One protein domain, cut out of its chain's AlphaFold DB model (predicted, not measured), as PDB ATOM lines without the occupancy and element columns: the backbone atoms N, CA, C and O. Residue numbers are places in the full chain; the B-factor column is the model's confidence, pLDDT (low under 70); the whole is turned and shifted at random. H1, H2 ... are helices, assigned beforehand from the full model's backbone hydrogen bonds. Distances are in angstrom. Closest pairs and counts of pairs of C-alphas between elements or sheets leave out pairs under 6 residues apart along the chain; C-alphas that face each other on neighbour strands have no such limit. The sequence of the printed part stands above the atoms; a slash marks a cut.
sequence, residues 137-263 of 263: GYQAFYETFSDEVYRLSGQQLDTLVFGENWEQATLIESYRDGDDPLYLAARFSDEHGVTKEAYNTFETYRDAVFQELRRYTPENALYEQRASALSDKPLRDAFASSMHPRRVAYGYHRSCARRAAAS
ATOM      1  N   GLY A 137     156.162 226.666 138.407       90.62
ATOM      2  CA  GLY A 137     156.914 226.468 137.166       90.62
ATOM      3  C   GLY A 137     156.789 227.644 136.195       90.62
ATOM      4  O   GLY A 137     157.790 228.068 135.617       90.62
ATOM      5  N   TYR A 138     155.589 228.214 136.053       88.62
ATOM      6  CA  TYR A 138     155.396 229.409 135.234       88.62
ATOM      7  C   TYR A 138     156.048 230.641 135.862       88.62
ATOM      8  O   TYR A 138     156.634 231.442 135.141       88.62
ATOM      9  N   GLN A 139     155.986 230.793 137.189       88.75
ATOM     10  CA  GLN A 139     156.653 231.903 137.875       88.75
ATOM     11  C   GLN A 139     158.164 231.873 137.625       88.75
ATOM     12  O   GLN A 139     158.714 232.867 137.157       88.75
ATOM     13  N   ALA A 140     158.811 230.716 137.793       93.12
ATOM     14  CA  ALA A 140     160.237 230.555 137.497       93.12
ATOM     15  C   ALA A 140     160.571 230.807 136.012       93.12
ATOM     16  O   ALA A 140     161.593 231.415 135.682       93.12
ATOM     17  N   PHE A 141     159.701 230.361 135.100       93.44
ATOM     18  CA  PHE A 141     159.821 230.639 133.667       93.44
ATOM     19  C   PHE A 141     159.740 232.143 133.370       93.44
ATOM     20  O   PHE A 141     160.577 232.673 132.637       93.44
ATOM     21  N   TYR A 142     158.753 232.831 133.948       90.50
ATOM     22  CA  TYR A 142     158.523 234.259 133.754       90.50
ATOM     23  C   TYR A 142     159.654 235.099 134.349       90.50
ATOM     24  O   TYR A 142     160.128 236.022 133.692       90.50
ATOM     25  N   GLU A 143     160.133 234.754 135.546       91.75
ATOM     26  CA  GLU A 143     161.301 235.383 136.168       91.75
ATOM     27  C   GLU A 143     162.535 235.242 135.275       91.75
ATOM     28  O   GLU A 143     163.155 236.242 134.924       91.75
ATOM     29  N   THR A 144     162.822 234.027 134.793       95.00
ATOM     30  CA  THR A 144     163.948 233.777 133.877       95.00
ATOM     31  C   THR A 144     163.835 234.603 132.593       95.00
ATOM     32  O   THR A 144     164.823 235.159 132.115       95.00
ATOM     33  N   PHE A 145     162.632 234.693 132.020       94.19
ATOM     34  CA  PHE A 145     162.368 235.523 130.846       94.19
ATOM     35  C   PHE A 145     162.597 237.012 131.146       94.19
ATOM     36  O   PHE A 145     163.312 237.682 130.402       94.19
ATOM     37  N   SER A 146     162.017 237.526 132.232       91.62
ATOM     38  CA  SER A 146     162.088 238.937 132.622       91.62
ATOM     39  C   SER A 146     163.518 239.372 132.944       91.62
ATOM     40  O   SER A 146     163.980 240.399 132.439       91.62
ATOM     41  N   ASP A 147     164.247 238.573 133.721       94.00
ATOM     42  CA  ASP A 147     165.648 238.825 134.065       94.00
ATOM     43  C   ASP A 147     166.529 238.854 132.820       94.00
ATOM     44  O   ASP A 147     167.426 239.690 132.690       94.00
ATOM     45  N   GLU A 148     166.250 237.976 131.860       95.00
ATOM     46  CA  GLU A 148     166.996 237.932 130.616       95.00
ATOM     47  C   GLU A 148     166.674 239.112 129.695       95.00
ATOM     48  O   GLU A 148     167.586 239.688 129.100       95.00
ATOM     49  N   VAL A 149     165.409 239.537 129.615       92.12
ATOM     50  CA  VAL A 149     165.043 240.787 128.930       92.12
ATOM     51  C   VAL A 149     165.756 241.966 129.583       92.12
ATOM     52  O   VAL A 149     166.307 242.807 128.869       92.12
ATOM     53  N   TYR A 150     165.819 242.022 130.915       92.62
ATOM     54  CA  TYR A 150     166.563 243.060 131.623       92.62
ATOM     55  C   TYR A 150     168.059 243.004 131.310       92.62
ATOM     56  O   TYR A 150     168.663 244.037 131.028       92.62
ATOM     57  N   ARG A 151     168.670 241.817 131.285       95.12
ATOM     58  CA  ARG A 151     170.087 241.651 130.930       95.12
ATOM     59  C   ARG A 151     170.378 242.139 129.508       95.12
ATOM     60  O   ARG A 151     171.375 242.827 129.296       95.12
ATOM     61  N   LEU A 152     169.517 241.795 128.548       93.38
ATOM     62  CA  LEU A 152     169.684 242.138 127.133       93.38
ATOM     63  C   LEU A 152     169.383 243.603 126.838       93.38
ATOM     64  O   LEU A 152     170.110 244.223 126.069       93.38
ATOM     65  N   SER A 153     168.330 244.162 127.430       90.75
ATOM     66  CA  SER A 153     167.866 245.524 127.142       90.75
ATOM     67  C   SER A 153     168.397 246.574 128.114       90.75
ATOM     68  O   SER A 153     168.429 247.772 127.819       90.75
ATOM     69  N   GLY A 154     168.832 246.160 129.304       89.06
ATOM     70  CA  GLY A 154     169.102 247.028 130.449       89.06
ATOM     71  C   GLY A 154     167.893 247.863 130.879       89.06
ATOM     72  O   GLY A 154     168.089 248.953 131.414       89.06
ATOM     73  N   GLN A 155     166.676 247.416 130.569       85.19
ATOM     74  CA  GLN A 155     165.410 248.029 130.961       85.19
ATOM     75  C   GLN A 155     164.529 246.961 131.601       85.19
ATOM     76  O   GLN A 155     164.568 245.798 131.207       85.19
ATOM     77  N   GLN A 156     163.758 247.337 132.621       82.50
ATOM     78  CA  GLN A 156     162.788 246.402 133.190       82.50
ATOM     79  C   GLN A 156     161.669 246.167 132.182       82.50
ATOM     80  O   GLN A 156     161.273 247.102 131.477       82.50
ATOM     81  N   LEU A 157     161.143 244.943 132.148       77.62
ATOM     82  CA  LEU A 157     160.057 244.569 131.247       77.62
ATOM     83  C   LEU A 157     158.878 245.553 131.355       77.62
ATOM     84  O   LEU A 157     158.382 246.031 130.344       77.62
ATOM     85  N   ASP A 158     158.537 245.963 132.575       74.12
ATOM     86  CA  ASP A 158     157.416 246.857 132.893       74.12
ATOM     87  C   ASP A 158     157.602 248.290 132.360       74.12
ATOM     88  O   ASP A 158     156.637 249.025 132.148       74.12
ATOM     89  N   THR A 159     158.855 248.715 132.167       68.00
ATOM     90  CA  THR A 159     159.196 250.069 131.686       68.00
ATOM     91  C   THR A 159     159.176 250.190 130.174       68.00
ATOM     92  O   THR A 159     159.116 251.295 129.628       68.00
ATOM     93  N   LEU A 160     159.245 249.057 129.493       67.06
ATOM     94  CA  LEU A 160     159.185 249.013 128.058       67.06
ATOM     95  C   LEU A 160     157.701 249.117 127.659       67.06
ATOM     96  O   LEU A 160     156.893 248.224 127.896       67.06
ATOM     97  N   VAL A 161     157.308 250.266 127.105       54.50
ATOM     98  CA  VAL A 161     155.931 250.496 126.650       54.50
ATOM     99  C   VAL A 161     155.722 249.716 125.358       54.50
ATOM    100  O   VAL A 161     156.123 250.158 124.281       54.50
ATOM    101  N   PHE A 162     155.107 248.545 125.462       57.56
ATOM    102  CA  PHE A 162     154.820 247.713 124.303       57.56
ATOM    103  C   PHE A 162     153.421 247.993 123.768       57.56
ATOM    104  O   PHE A 162     152.462 248.141 124.525       57.56
ATOM    105  N   GLY A 163     153.290 248.027 122.440       45.25
ATOM    106  CA  GLY A 163     151.987 247.826 121.812       45.25
ATOM    107  C   GLY A 163     151.415 246.467 122.232       45.25
ATOM    108  O   GLY A 163     152.171 245.589 122.633       45.25
ATOM    109  N   GLU A 164     150.098 246.306 122.117       43.44
ATOM    110  CA  GLU A 164     149.231 245.192 122.569       43.44
ATOM    111  C   GLU A 164     149.644 243.745 122.154       43.44
ATOM    112  O   GLU A 164     148.852 242.817 122.250       43.44
ATOM    113  N   ASN A 165     150.866 243.505 121.669       45.16
ATOM    114  CA  ASN A 165     151.287 242.291 120.970       45.16
ATOM    115  C   ASN A 165     151.986 241.229 121.834       45.16
ATOM    116  O   ASN A 165     151.995 240.065 121.436       45.16
ATOM    117  N   TRP A 166     152.553 241.577 122.993       57.38
ATOM    118  CA  TRP A 166     153.137 240.602 123.928       57.38
ATOM    119  C   TRP A 166     152.278 240.504 125.189       57.38
ATOM    120  O   TRP A 166     152.664 240.902 126.283       57.38
ATOM    121  N   GLU A 167     151.058 239.999 125.006       64.44
ATOM    122  CA  GLU A 167     150.139 239.702 126.103       64.44
ATOM    123  C   GLU A 167     150.687 238.549 126.961       64.44
ATOM    124  O   GLU A 167     151.275 237.599 126.438       64.44
ATOM    125  N   GLN A 168     150.416 238.585 128.269       66.44
ATOM    126  CA  GLN A 168     150.718 237.513 129.230       66.44
ATOM    127  C   GLN A 168     150.268 236.125 128.728       66.44
ATOM    128  O   GLN A 168     150.950 235.127 128.951       66.44
ATOM    129  N   ALA A 169     149.181 236.075 127.948       62.75
ATOM    130  CA  ALA A 169     148.708 234.875 127.263       62.75
ATOM    131  C   ALA A 169     149.766 234.232 126.341       62.75
ATOM    132  O   ALA A 169     149.902 233.014 126.334       62.75
ATOM    133  N   THR A 170     150.575 235.019 125.622       75.69
ATOM    134  CA  THR A 170     151.629 234.491 124.732       75.69
ATOM    135  C   THR A 170     152.770 233.831 125.509       75.69
ATOM    136  O   THR A 170     153.329 232.836 125.046       75.69
ATOM    137  N   LEU A 171     153.115 234.345 126.693       82.25
ATOM    138  CA  LEU A 171     154.133 233.723 127.548       82.25
ATOM    139  C   LEU A 171     153.611 232.436 128.187       82.25
ATOM    140  O   LEU A 171     154.342 231.451 128.231       82.25
ATOM    141  N   ILE A 172     152.342 232.411 128.607       80.56
ATOM    142  CA  ILE A 172     151.691 231.197 129.125       80.56
ATOM    143  C   ILE A 172     151.618 230.113 128.040       80.56
ATOM    144  O   ILE A 172     151.940 228.959 128.313       80.56
ATOM    145  N   GLU A 173     151.245 230.470 126.806       80.31
ATOM    146  CA  GLU A 173     151.286 229.555 125.653       80.31
ATOM    147  C   GLU A 173     152.691 228.980 125.454       80.31
ATOM    148  O   GLU A 173     152.864 227.765 125.399       80.31
ATOM    149  N   SER A 174     153.706 229.847 125.418       85.44
ATOM    150  CA  SER A 174     155.090 229.425 125.179       85.44
ATOM    151  C   SER A 174     155.618 228.519 126.301       85.44
ATOM    152  O   SER A 174     156.337 227.558 126.036       85.44
ATOM    153  N   TYR A 175     155.217 228.778 127.549       87.44
ATOM    154  CA  TYR A 175     155.495 227.903 128.686       87.44
ATOM    155  C   TYR A 175     154.851 226.518 128.514       87.44
ATOM    156  O   TYR A 175     155.528 225.504 128.685       87.44
ATOM    157  N   ARG A 176     153.570 226.454 128.120       83.81
ATOM    158  CA  ARG A 176     152.866 225.180 127.865       83.81
ATOM    159  C   ARG A 176     153.499 224.387 126.721       83.81
ATOM    160  O   ARG A 176     153.578 223.163 126.810       83.81
ATOM    161  N   ASP A 177     153.981 225.073 125.690       83.69
ATOM    162  CA  ASP A 177     154.660 224.466 124.539       83.69
ATOM    163  C   ASP A 177     156.107 224.031 124.843       83.69
ATOM    164  O   ASP A 177     156.755 223.385 124.010       83.69
ATOM    165  N   GLY A 178     156.618 224.347 126.040       87.25
ATOM    166  CA  GLY A 178     157.974 224.014 126.469       87.25
ATOM    167  C   GLY A 178     159.053 224.805 125.728       87.25
ATOM    168  O   GLY A 178     160.163 224.300 125.526       87.25
ATOM    169  N   ASP A 179     158.737 226.019 125.272       89.88
ATOM    170  CA  ASP A 179     159.733 226.914 124.693       89.88
ATOM    171  C   ASP A 179     160.714 227.406 125.776       89.88
ATOM    172  O   ASP A 179     160.388 227.498 126.957       89.88
ATOM    173  N   ASP A 180     161.952 227.714 125.381       92.12
ATOM    174  CA  ASP A 180     162.980 228.189 126.317       92.12
ATOM    175  C   ASP A 180     162.781 229.689 126.628       92.12
ATOM    176  O   ASP A 180     162.809 230.500 125.691       92.12
ATOM    177  N   PRO A 181     162.639 230.097 127.907       93.69
ATOM    178  CA  PRO A 181     162.448 231.500 128.279       93.69
ATOM    179  C   PRO A 181     163.588 232.413 127.808       93.69
ATOM    180  O   PRO A 181     163.336 233.555 127.427       93.69
ATOM    181  N   LEU A 182     164.832 231.926 127.738       95.31
ATOM    182  CA  LEU A 182     165.964 232.751 127.289       95.31
ATOM    183  C   LEU A 182     165.981 232.952 125.773       95.31
ATOM    184  O   LEU A 182     166.419 233.996 125.280       95.31
ATOM    185  N   TYR A 183     165.503 231.961 125.020       94.56
ATOM    186  CA  TYR A 183     165.246 232.118 123.593       94.56
ATOM    187  C   TYR A 183     164.144 233.157 123.359       94.56
ATOM    188  O   TYR A 183     164.308 234.033 122.506       94.56
ATOM    189  N   LEU A 184     163.052 233.090 124.128       92.62
ATOM    190  CA  LEU A 184     161.948 234.042 124.020       92.62
ATOM    191  C   LEU A 184     162.397 235.460 124.364       92.62
ATOM    192  O   LEU A 184     162.079 236.373 123.610       92.62
ATOM    193  N   ALA A 185     163.194 235.645 125.416       93.19
ATOM    194  CA  ALA A 185     163.752 236.944 125.788       93.19
ATOM    195  C   ALA A 185     164.676 237.525 124.701       93.19
ATOM    196  O   ALA A 185     164.603 238.716 124.389       93.19
ATOM    197  N   ALA A 186     165.501 236.688 124.062       93.81
ATOM    198  CA  ALA A 186     166.343 237.103 122.938       93.81
ATOM    199  C   ALA A 186     165.517 237.477 121.699       93.81
ATOM    200  O   ALA A 186     165.754 238.506 121.072       93.81
ATOM    201  N   ARG A 187     164.512 236.663 121.356       91.56
ATOM    202  CA  ARG A 187     163.568 236.956 120.271       91.56
ATOM    203  C   ARG A 187     162.832 238.266 120.524       91.56
ATOM    204  O   ARG A 187     162.749 239.093 119.623       91.56
ATOM    205  N   PHE A 188     162.332 238.438 121.736       88.69
ATOM    206  CA  PHE A 188     161.639 239.633 122.175       88.69
ATOM    207  C   PHE A 188     162.515 240.879 122.051       88.69
ATOM    208  O   PHE A 188     162.094 241.866 121.453       88.69
ATOM    209  N   SER A 189     163.743 240.820 122.570       90.31
ATOM    210  CA  SER A 189     164.670 241.955 122.558       90.31
ATOM    211  C   SER A 189     165.061 242.361 121.133       90.31
ATOM    212  O   SER A 189     165.102 243.553 120.827       90.31
ATOM    213  N   ASP A 190     165.258 241.381 120.244       89.31
ATOM    214  CA  ASP A 190     165.529 241.615 118.824       89.31
ATOM    215  C   ASP A 190     164.327 242.232 118.096       89.31
ATOM    216  O   ASP A 190     164.488 243.194 117.350       89.31
ATOM    217  N   GLU A 191     163.117 241.694 118.303       86.38
ATOM    218  CA  GLU A 191     161.885 242.185 117.661       86.38
ATOM    219  C   GLU A 191     161.564 243.636 118.048       86.38
ATOM    220  O   GLU A 191     160.984 244.368 117.246       86.38
ATOM    221  N   HIS A 192     161.979 244.064 119.241       85.25
ATOM    222  CA  HIS A 192     161.795 245.432 119.728       85.25
ATOM    223  C   HIS A 192     163.031 246.322 119.548       85.25
ATOM    224  O   HIS A 192     162.983 247.499 119.899       85.25
ATOM    225  N   GLY A 193     164.131 245.795 118.999       87.12
ATOM    226  CA  GLY A 193     165.360 246.558 118.772       87.12
ATOM    227  C   GLY A 193     165.998 247.101 120.054       87.12
ATOM    228  O   GLY A 193     166.627 248.158 120.022       87.12
ATOM    229  N   VAL A 194     165.815 246.410 121.183       88.06
ATOM    230  CA  VAL A 194     166.324 246.836 122.499       88.06
ATOM    231  C   VAL A 194     167.571 246.073 122.938       88.06
ATOM    232  O   VAL A 194     168.150 246.410 123.966       88.06
ATOM    233  N   THR A 195     168.016 245.074 122.172       89.69
ATOM    234  CA  THR A 195     169.231 244.301 122.457       89.69
ATOM    235  C   THR A 195     170.466 245.214 122.527       89.69
ATOM    236  O   THR A 195     170.867 245.820 121.535       89.69
ATOM    237  N   LYS A 196     171.099 245.299 123.703       89.12
ATOM    238  CA  LYS A 196     172.380 245.995 123.936       89.12
ATOM    239  C   LYS A 196     173.595 245.109 123.693       89.12
ATOM    240  O   LYS A 196     174.707 245.613 123.548       89.12
ATOM    241  N   GLU A 197     173.401 243.796 123.701       88.94
ATOM    242  CA  GLU A 197     174.463 242.834 123.452       88.94
ATOM    243  C   GLU A 197     174.857 242.858 121.971       88.94
ATOM    244  O   GLU A 197     174.049 242.551 121.096       88.94
ATOM    245  N   ALA A 198     176.103 243.244 121.689       86.88
ATOM    246  CA  ALA A 198     176.621 243.378 120.335       86.88
ATOM    247  C   ALA A 198     177.888 242.541 120.150       86.88
ATOM    248  O   ALA A 198     178.793 242.548 120.987       86.88
ATOM    249  N   TYR A 199     177.964 241.858 119.011       93.44
ATOM    250  CA  TYR A 199     179.115 241.061 118.609       93.44
ATOM    251  C   TYR A 199     179.862 241.805 117.506       93.44
ATOM    252  O   TYR A 199     179.324 242.033 116.427       93.44
ATOM    253  N   ASN A 200     181.101 242.214 117.781       93.00
ATOM    254  CA  ASN A 200     181.874 243.060 116.862       93.00
ATOM    255  C   ASN A 200     182.563 242.267 115.745       93.00
ATOM    256  O   ASN A 200     182.985 242.845 114.745       93.00
ATOM    257  N   THR A 201     182.709 240.952 115.914       97.38
ATOM    258  CA  THR A 201     183.357 240.072 114.937       97.38
ATOM    259  C   THR A 201     182.522 238.824 114.708       97.38
ATOM    260  O   THR A 201     181.799 238.368 115.597       97.38
ATOM    261  N   PHE A 202     182.649 238.240 113.517       97.56
ATOM    262  CA  PHE A 202     181.961 236.993 113.199       97.56
ATOM    263  C   PHE A 202     182.432 235.845 114.102       97.56
ATOM    264  O   PHE A 202     181.638 234.991 114.477       97.56
ATOM    265  N   GLU A 203     183.708 235.833 114.478       97.50
ATOM    266  CA  GLU A 203     184.311 234.800 115.316       97.50
ATOM    267  C   GLU A 203     183.711 234.813 116.727       97.50
ATOM    268  O   GLU A 203     183.249 233.779 117.198       97.50
ATOM    269  N   THR A 204     183.603 235.990 117.356       97.38
ATOM    270  CA  THR A 204     182.984 236.120 118.692       97.38
ATOM    271  C   THR A 204     181.499 235.767 118.671       97.38
ATOM    272  O   THR A 204     181.001 235.109 119.583       97.38
ATOM    273  N   TYR A 205     180.795 236.146 117.601       97.88
ATOM    274  CA  TYR A 205     179.408 235.752 117.373       97.88
ATOM    275  C   TYR A 205     179.250 234.233 117.228       97.88
ATOM    276  O   TYR A 205     178.384 233.621 117.851       97.88
ATOM    277  N   ARG A 206     180.099 233.609 116.406       97.56
ATOM    278  CA  ARG A 206     180.102 232.167 116.151       97.56
ATOM    279  C   ARG A 206     180.349 231.388 117.438       97.56
ATOM    280  O   ARG A 206     179.608 230.448 117.715       97.56
ATOM    281  N   ASP A 207     181.324 231.806 118.236       97.19
ATOM    282  CA  ASP A 207     181.628 231.179 119.523       97.19
ATOM    283  C   ASP A 207     180.435 231.264 120.486       97.19
ATOM    284  O   ASP A 207     180.072 230.261 121.105       97.19
ATOM    285  N   ALA A 208     179.746 232.409 120.537       97.06
ATOM    286  CA  ALA A 208     178.528 232.564 121.329       97.06
ATOM    287  C   ALA A 208     177.382 231.660 120.842       97.06
ATOM    288  O   ALA A 208     176.691 231.048 121.657       97.06
ATOM    289  N   VAL A 209     177.203 231.490 119.524       97.56
ATOM    290  CA  VAL A 209     176.217 230.536 118.978       97.56
ATOM    291  C   VAL A 209     176.535 229.111 119.431       97.56
ATOM    292  O   VAL A 209     175.625 228.383 119.829       97.56
ATOM    293  N   PHE A 210     177.802 228.696 119.402       96.94
ATOM    294  CA  PHE A 210     178.199 227.358 119.850       96.94
ATOM    295  C   PHE A 210     178.037 227.171 121.361       96.94
ATOM    296  O   PHE A 210     177.576 226.113 121.796       96.94
ATOM    297  N   GLN A 211     178.339 228.197 122.157       96.00
ATOM    298  CA  GLN A 211     178.101 228.181 123.598       96.00
ATOM    299  C   GLN A 211     176.609 228.020 123.922       96.00
ATOM    300  O   GLN A 211     176.246 227.227 124.789       96.00
ATOM    301  N   GLU A 212     175.732 228.711 123.197       96.44
ATOM    302  CA  GLU A 212     174.284 228.570 123.369       96.44
ATOM    303  C   GLU A 212     173.776 227.221 122.842       96.44
ATOM    304  O   GLU A 212     172.964 226.565 123.493       96.44
ATOM    305  N   LEU A 213     174.316 226.724 121.724       96.25
ATOM    306  CA  LEU A 213     173.984 225.394 121.207       96.25
ATOM    307  C   LEU A 213     174.303 224.304 122.234       96.25
ATOM    308  O   LEU A 213     173.502 223.389 122.432       96.25
ATOM    309  N   ARG A 214     175.435 224.431 122.933       95.94
ATOM    310  CA  ARG A 214     175.860 223.510 123.991       95.94
ATOM    311  C   ARG A 214     174.813 223.350 125.092       95.94
ATOM    312  O   ARG A 214     174.648 222.243 125.594       95.94
ATOM    313  N   ARG A 215     174.074 224.412 125.427       94.31
ATOM    314  CA  ARG A 215     173.008 224.370 126.443       94.31
ATOM    315  C   ARG A 215     171.846 223.475 126.021       94.31
ATOM    316  O   ARG A 215     171.296 222.762 126.852       94.31
ATOM    317  N   TYR A 216     171.518 223.457 124.730       92.56
ATOM    318  CA  TYR A 216     170.452 222.611 124.184       92.56
ATOM    319  C   TYR A 216     170.905 221.183 123.860       92.56
ATOM    320  O   TYR A 216     170.076 220.301 123.640       92.56
ATOM    321  N   THR A 217     172.214 220.941 123.778       92.81
ATOM    322  CA  THR A 217     172.809 219.621 123.524       92.81
ATOM    323  C   THR A 217     173.870 219.309 124.582       92.81
ATOM    324  O   THR A 217     175.066 219.438 124.304       92.81
ATOM    325  N   PRO A 218     173.454 218.918 125.802       89.62
ATOM    326  CA  PRO A 218     174.387 218.653 126.898       89.62
ATOM    327  C   PRO A 218     175.265 217.421 126.633       89.62
ATOM    328  O   PRO A 218     176.411 217.368 127.075       89.62
ATOM    329  N   GLU A 219     174.770 216.448 125.865       93.94
ATOM    330  CA  GLU A 219     175.536 215.266 125.475       93.94
ATOM    331  C   GLU A 219     176.688 215.635 124.524       93.94
ATOM    332  O   GLU A 219     176.470 216.209 123.456       93.94
ATOM    333  N   ASN A 220     177.924 215.290 124.906       92.38
ATOM    334  CA  ASN A 220     179.141 215.664 124.171       92.38
ATOM    335  C   ASN A 220     179.134 215.168 122.727       92.38
ATOM    336  O   ASN A 220     179.357 215.961 121.819       92.38
ATOM    337  N   ALA A 221     178.817 213.890 122.517       94.31
ATOM    338  CA  ALA A 221     178.810 213.295 121.185       94.31
ATOM    339  C   ALA A 221     177.789 213.983 120.262       94.31
ATOM    340  O   ALA A 221     178.102 214.335 119.124       94.31
ATOM    341  N   LEU A 222     176.581 214.243 120.775       93.62
ATOM    342  CA  LEU A 222     175.529 214.917 120.019       93.62
ATOM    343  C   LEU A 222     175.875 216.385 119.733       93.62
ATOM    344  O   LEU A 222     175.591 216.882 118.642       93.62
ATOM    345  N   TYR A 223     176.490 217.080 120.693       95.94
ATOM    346  CA  TYR A 223     176.985 218.439 120.496       95.94
ATOM    347  C   TYR A 223     178.052 218.490 119.404       95.94
ATOM    348  O   TYR A 223     177.907 219.273 118.473       95.94
ATOM    349  N   GLU A 224     179.080 217.642 119.467       94.81
ATOM    350  CA  GLU A 224     180.162 217.606 118.475       94.81
ATOM    351  C   GLU A 224     179.633 217.299 117.070       94.81
ATOM    352  O   GLU A 224     179.986 217.973 116.095       94.81
ATOM    353  N   GLN A 225     178.710 216.341 116.963       94.44
ATOM    354  CA  GLN A 225     178.038 216.017 115.708       94.44
ATOM    355  C   GLN A 225     177.268 217.223 115.151       94.44
ATOM    356  O   GLN A 225     177.382 217.559 113.973       94.44
ATOM    357  N   ARG A 226     176.466 217.895 115.980       94.00
ATOM    358  CA  ARG A 226     175.661 219.041 115.536       94.00
ATOM    359  C   ARG A 226     176.514 220.263 115.240       94.00
ATOM    360  O   ARG A 226     176.202 220.982 114.293       94.00
ATOM    361  N   ALA A 227     177.564 220.487 116.023       94.19
ATOM    362  CA  ALA A 227     178.462 221.614 115.868       94.19
ATOM    363  C   ALA A 227     179.275 221.508 114.572       94.19
ATOM    364  O   ALA A 227     179.374 222.481 113.831       94.19
ATOM    365  N   SER A 228     179.776 220.312 114.250       93.56
ATOM    366  CA  SER A 228     180.476 220.050 112.983       93.56
ATOM    367  C   SER A 228     179.560 220.127 111.756       93.56
ATOM    368  O   SER A 228     180.008 220.520 110.680       93.56
ATOM    369  N   ALA A 229     178.272 219.807 111.907       93.94
ATOM    370  CA  ALA A 229     177.281 219.920 110.836       93.94
ATOM    371  C   ALA A 229     176.782 221.361 110.589       93.94
ATOM    372  O   ALA A 229     176.170 221.631 109.550       93.94
ATOM    373  N   LEU A 230     177.022 222.293 111.517       93.81
ATOM    374  CA  LEU A 230     176.574 223.678 111.398       93.81
ATOM    375  C   LEU A 230     177.533 224.475 110.505       93.81
ATOM    376  O   LEU A 230     178.595 224.917 110.933       93.81
ATOM    377  N   SER A 231     177.152 224.663 109.240       92.81
ATOM    378  CA  SER A 231     177.959 225.414 108.272       92.81
ATOM    379  C   SER A 231     178.055 226.908 108.608       92.81
ATOM    380  O   SER A 231     177.085 227.499 109.078       92.81
ATOM    381  N   ASP A 232     179.164 227.548 108.235       94.12
ATOM    382  CA  ASP A 232     179.401 228.979 108.478       94.12
ATOM    383  C   ASP A 232     178.430 229.918 107.741       94.12
ATOM    384  O   ASP A 232     178.141 231.003 108.236       94.12
ATOM    385  N   LYS A 233     177.920 229.537 106.563       95.56
ATOM    386  CA  LYS A 233     177.051 230.405 105.746       95.56
ATOM    387  C   LYS A 233     175.822 230.950 106.509       95.56
ATOM    388  O   LYS A 233     175.727 232.167 106.632       95.56
ATOM    389  N   PRO A 234     174.921 230.117 107.071       93.94
ATOM    390  CA  PRO A 234     173.775 230.602 107.844       93.94
ATOM    391  C   PRO A 234     174.181 231.410 109.083       93.94
ATOM    392  O   PRO A 234     173.450 232.311 109.483       93.94
ATOM    393  N   LEU A 235     175.348 231.130 109.678       96.62
ATOM    394  CA  LEU A 235     175.864 231.926 110.792       96.62
ATOM    395  C   LEU A 235     176.267 233.329 110.334       96.62
ATOM    396  O   LEU A 235     175.972 234.299 111.025       96.62
ATOM    397  N   ARG A 236     176.916 233.445 109.170       97.56
ATOM    398  CA  ARG A 236     177.300 234.736 108.581       97.56
ATOM    399  C   ARG A 236     176.078 235.555 108.185       97.56
ATOM    400  O   ARG A 236     176.058 236.749 108.456       97.56
ATOM    401  N   ASP A 237     175.060 234.915 107.614       96.44
ATOM    402  CA  ASP A 237     173.799 235.576 107.257       96.44
ATOM    403  C   ASP A 237     173.082 236.116 108.512       96.44
ATOM    404  O   ASP A 237     172.604 237.253 108.528       96.44
ATOM    405  N   ALA A 238     173.066 235.335 109.598       95.44
ATOM    406  CA  ALA A 238     172.495 235.753 110.877       95.44
ATOM    407  C   ALA A 238     173.303 236.878 111.550       95.44
ATOM    408  O   ALA A 238     172.710 237.837 112.040       95.44
ATOM    409  N   PHE A 239     174.638 236.800 111.506       96.94
ATOM    410  CA  PHE A 239     175.538 237.849 111.993       96.94
ATOM    411  C   PHE A 239     175.326 239.171 111.245       96.94
ATOM    412  O   PHE A 239     175.157 240.217 111.868       96.94
ATOM    413  N   ALA A 240     175.258 239.121 109.911       95.38
ATOM    414  CA  ALA A 240     174.999 240.290 109.070       95.38
ATOM    415  C   ALA A 240     173.616 240.915 109.325       95.38
ATOM    416  O   ALA A 240     173.436 242.112 109.116       95.38
ATOM    417  N   SER A 241     172.658 240.112 109.794       92.88
ATOM    418  CA  SER A 241     171.309 240.554 110.164       92.88
ATOM    419  C   SER A 241     171.182 240.953 111.639       92.88
ATOM    420  O   SER A 241     170.068 241.195 112.098       92.88
ATOM    421  N   SER A 242     172.289 240.969 112.393       93.00
ATOM    422  CA  SER A 242     172.316 241.264 113.833       93.00
ATOM    423  C   SER A 242     171.353 240.401 114.665       93.00
ATOM    424  O   SER A 242     170.810 240.858 115.664       93.00
ATOM    425  N   MET A 243     171.124 239.148 114.259       94.31
ATOM    426  CA  MET A 243     170.270 238.220 115.003       94.31
ATOM    427  C   MET A 243     170.981 237.739 116.269       94.31
ATOM    428  O   MET A 243     172.144 237.358 116.198       94.31
ATOM    429  N   HIS A 244     170.295 237.670 117.410       96.19
ATOM    430  CA  HIS A 244     170.918 237.199 118.646       96.19
ATOM    431  C   HIS A 244     171.364 235.715 118.561       96.19
ATOM    432  O   HIS A 244     170.568 234.869 118.125       96.19
ATOM    433  N   PRO A 245     172.567 235.335 119.053       96.62
ATOM    434  CA  PRO A 245     173.086 233.964 118.968       96.62
ATOM    435  C   PRO A 245     172.142 232.877 119.488       96.62
ATOM    436  O   PRO A 245     172.014 231.817 118.872       96.62
ATOM    437  N   ARG A 246     171.416 233.148 120.583       95.94
ATOM    438  CA  ARG A 246     170.416 232.211 121.134       95.94
ATOM    439  C   ARG A 246     169.333 231.824 120.147       95.94
ATOM    440  O   ARG A 246     168.934 230.664 120.110       95.94
ATOM    441  N   ARG A 247     168.867 232.766 119.324       94.75
ATOM    442  CA  ARG A 247     167.828 232.485 118.325       94.75
ATOM    443  C   ARG A 247     168.341 231.523 117.268       94.75
ATOM    444  O   ARG A 247     167.630 230.595 116.887       94.75
ATOM    445  N   VAL A 248     169.589 231.708 116.848       96.00
ATOM    446  CA  VAL A 248     170.250 230.818 115.891       96.00
ATOM    447  C   VAL A 248     170.469 229.434 116.493       96.00
ATOM    448  O   VAL A 248     170.086 228.440 115.877       96.00
ATOM    449  N   ALA A 249     171.016 229.362 117.706       96.62
ATOM    450  CA  ALA A 249     171.269 228.103 118.402       96.62
ATOM    451  C   ALA A 249     169.980 227.297 118.634       96.62
ATOM    452  O   ALA A 249     169.912 226.120 118.269       96.62
ATOM    453  N   TYR A 250     168.935 227.937 119.168       94.81
ATOM    454  CA  TYR A 250     167.638 227.306 119.419       94.81
ATOM    455  C   TYR A 250     166.950 226.874 118.115       94.81
ATOM    456  O   TYR A 250     166.488 225.736 117.992       94.81
ATOM    457  N   GLY A 251     166.934 227.748 117.100       93.06
ATOM    458  CA  GLY A 251     166.364 227.447 115.786       93.06
ATOM    459  C   GLY A 251     167.049 226.257 115.112       93.06
ATOM    460  O   GLY A 251     166.376 225.353 114.604       93.06
ATOM    461  N   TYR A 252     168.381 226.199 115.176       95.38
ATOM    462  CA  TYR A 252     169.149 225.065 114.675       95.38
ATOM    463  C   TYR A 252     168.837 223.780 115.452       95.38
ATOM    464  O   TYR A 252     168.487 222.773 114.831       95.38
ATOM    465  N   HIS A 253     168.853 223.821 116.791       94.31
ATOM    466  CA  HIS A 253     168.508 222.680 117.644       94.31
ATOM    467  C   HIS A 253     167.125 222.098 117.303       94.31
ATOM    468  O   HIS A 253     167.000 220.887 117.082       94.31
ATOM    469  N   ARG A 254     166.096 222.950 117.187       91.62
ATOM    470  CA  ARG A 254     164.728 222.543 116.813       91.62
ATOM    471  C   ARG A 254     164.682 221.938 115.413       91.62
ATOM    472  O   ARG A 254     163.979 220.951 115.201       91.62
ATOM    473  N   SER A 255     165.443 222.482 114.461       92.19
ATOM    474  CA  SER A 255     165.509 221.937 113.101       92.19
ATOM    475  C   SER A 255     166.099 220.522 113.067       92.19
ATOM    476  O   SER A 255     165.561 219.654 112.378       92.19
ATOM    477  N   CYS A 256     167.142 220.255 113.860       91.38
ATOM    478  CA  CYS A 256     167.729 218.924 114.003       91.38
ATOM    479  C   CYS A 256     166.738 217.944 114.641       91.38
ATOM    480  O   CYS A 256     166.567 216.839 114.129       91.38
ATOM    481  N   ALA A 257     166.054 218.355 115.715       88.00
ATOM    482  CA  ALA A 257     165.060 217.522 116.392       88.00
ATOM    483  C   ALA A 257     163.899 217.130 115.461       88.00
ATOM    484  O   ALA A 257     163.508 215.967 115.416       88.00
ATOM    485  N   ARG A 258     163.395 218.070 114.646       88.25
ATOM    486  CA  ARG A 258     162.336 217.788 113.661       88.25
ATOM    487  C   ARG A 258     162.776 216.807 112.575       88.25
ATOM    488  O   ARG A 258     161.974 215.978 112.166       88.25
ATOM    489  N   ARG A 259     164.028 216.887 112.110       88.75
ATOM    490  CA  ARG A 259     164.565 215.935 111.121       88.75
ATOM    491  C   ARG A 259     164.681 214.528 111.700       88.75
ATOM    492  O   ARG A 259     164.319 213.586 111.013       88.75
ATOM    493  N   ALA A 260     165.128 214.406 112.950       85.88
ATOM    494  CA  ALA A 260     165.225 213.119 113.635       85.88
ATOM    495  C   ALA A 260     163.852 212.475 113.898       85.88
ATOM    496  O   ALA A 260     163.734 211.261 113.869       85.88
ATOM    497  N   ALA A 261     162.804 213.273 114.124       83.56
ATOM    498  CA  ALA A 261     161.441 212.759 114.285       83.56
ATOM    499  C   ALA A 261     160.787 212.304 112.962       83.56
ATOM    500  O   ALA A 261     159.753 211.644 112.991       83.56
ATOM    501  N   ALA A 262     161.349 212.695 111.814       79.75
ATOM    502  CA  ALA A 262     160.838 212.355 110.484       79.75
ATOM    503  C   ALA A 262     161.571 211.168 109.827       79.75
ATOM    504  O   ALA A 262     161.157 210.736 108.750       79.75
ATOM    505  N   SER A 263     162.659 210.688 110.439       69.44
ATOM    506  CA  SER A 263     163.446 209.518 110.026       69.44
ATOM    507  C   SER A 263     163.057 208.281 110.817       69.44
ATOM    508  O   SER A 263     162.920 207.212 110.189       69.44
TER     509      SER A 263
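Overview. This is residues 137 to 263 of the 263 residues of an uncharacterized protein of Pannonibacter phragmitetus (UniProt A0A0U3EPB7). Two helical lobes sit side by side: H1, H2 and H3 make one, and H4, H5, H6 and H7 the other, with H3 meeting H7 where they join. In the second lobe H7 crosses H4, while H5 and H6 pack on different parts of H4; the end of H7, residues 257 to 261, sticks out with residues 262 and 263. The printed part has 127 residues with seven named helices, H1 to H7 in order, and no named strand: all helix. It is compact, with a radius of gyration of the C-alphas of 15.3 A and spans of 41 by 34 by 21 A.

Along the chain. Find C-alpha 137 at (156.914, 226.468, 137.166); from there H1 runs 24.2 A to residue 153. H7, equally long in residues, runs 24.6 A from residue 245 to C-alpha 261 at (161.441, 212.759, 114.285). Between them look for H2 at residues 168 to 176, H3 at 181 to 191, H4 at 202 to 216, 21.4 A long, H5 at 220 to 229 and H6 at 232 to 240.

Arrangement. Start at H1: it touches H3 at a steep tilt of 39 degrees, C-alphas 145 and 181 being closest at 4.8 A. With residues 138 to 142 alone H1 touches H2, closest at C-alphas 138 and 175, 6.7 A. H3 touches residues 246 to 250 of H7 alone, closest at C-alphas 183 and 246, 5.7 A. H7 touches H4, the hub, at a steep tilt of 49 degrees, closest at C-alphas 245 and 209, 4.6 A. H4 and H5 form a helical hairpin, closest at C-alphas 214 and 223, 6.3 A. H6 touches H4, closest at C-alphas 239 and 202, 6.6 A. Every O i to N i+4 pair is within hydrogen-bond range in H1, H2, H3, H5, H6 and H7, and 9 of 11 in H4.

Size, cuts and confidence. The C-alphas of Thr 159 and Ser 263, the two farthest apart, are 46.2 A from each other. The printed part has no cut, and the link from H1 to H2 is long, with 14 residues. Look for low confidence at residues 159 to 169, of which 168 and 169 belong to H2, and at residue 263, the chain's last: these 12 residues have pLDDT under 70.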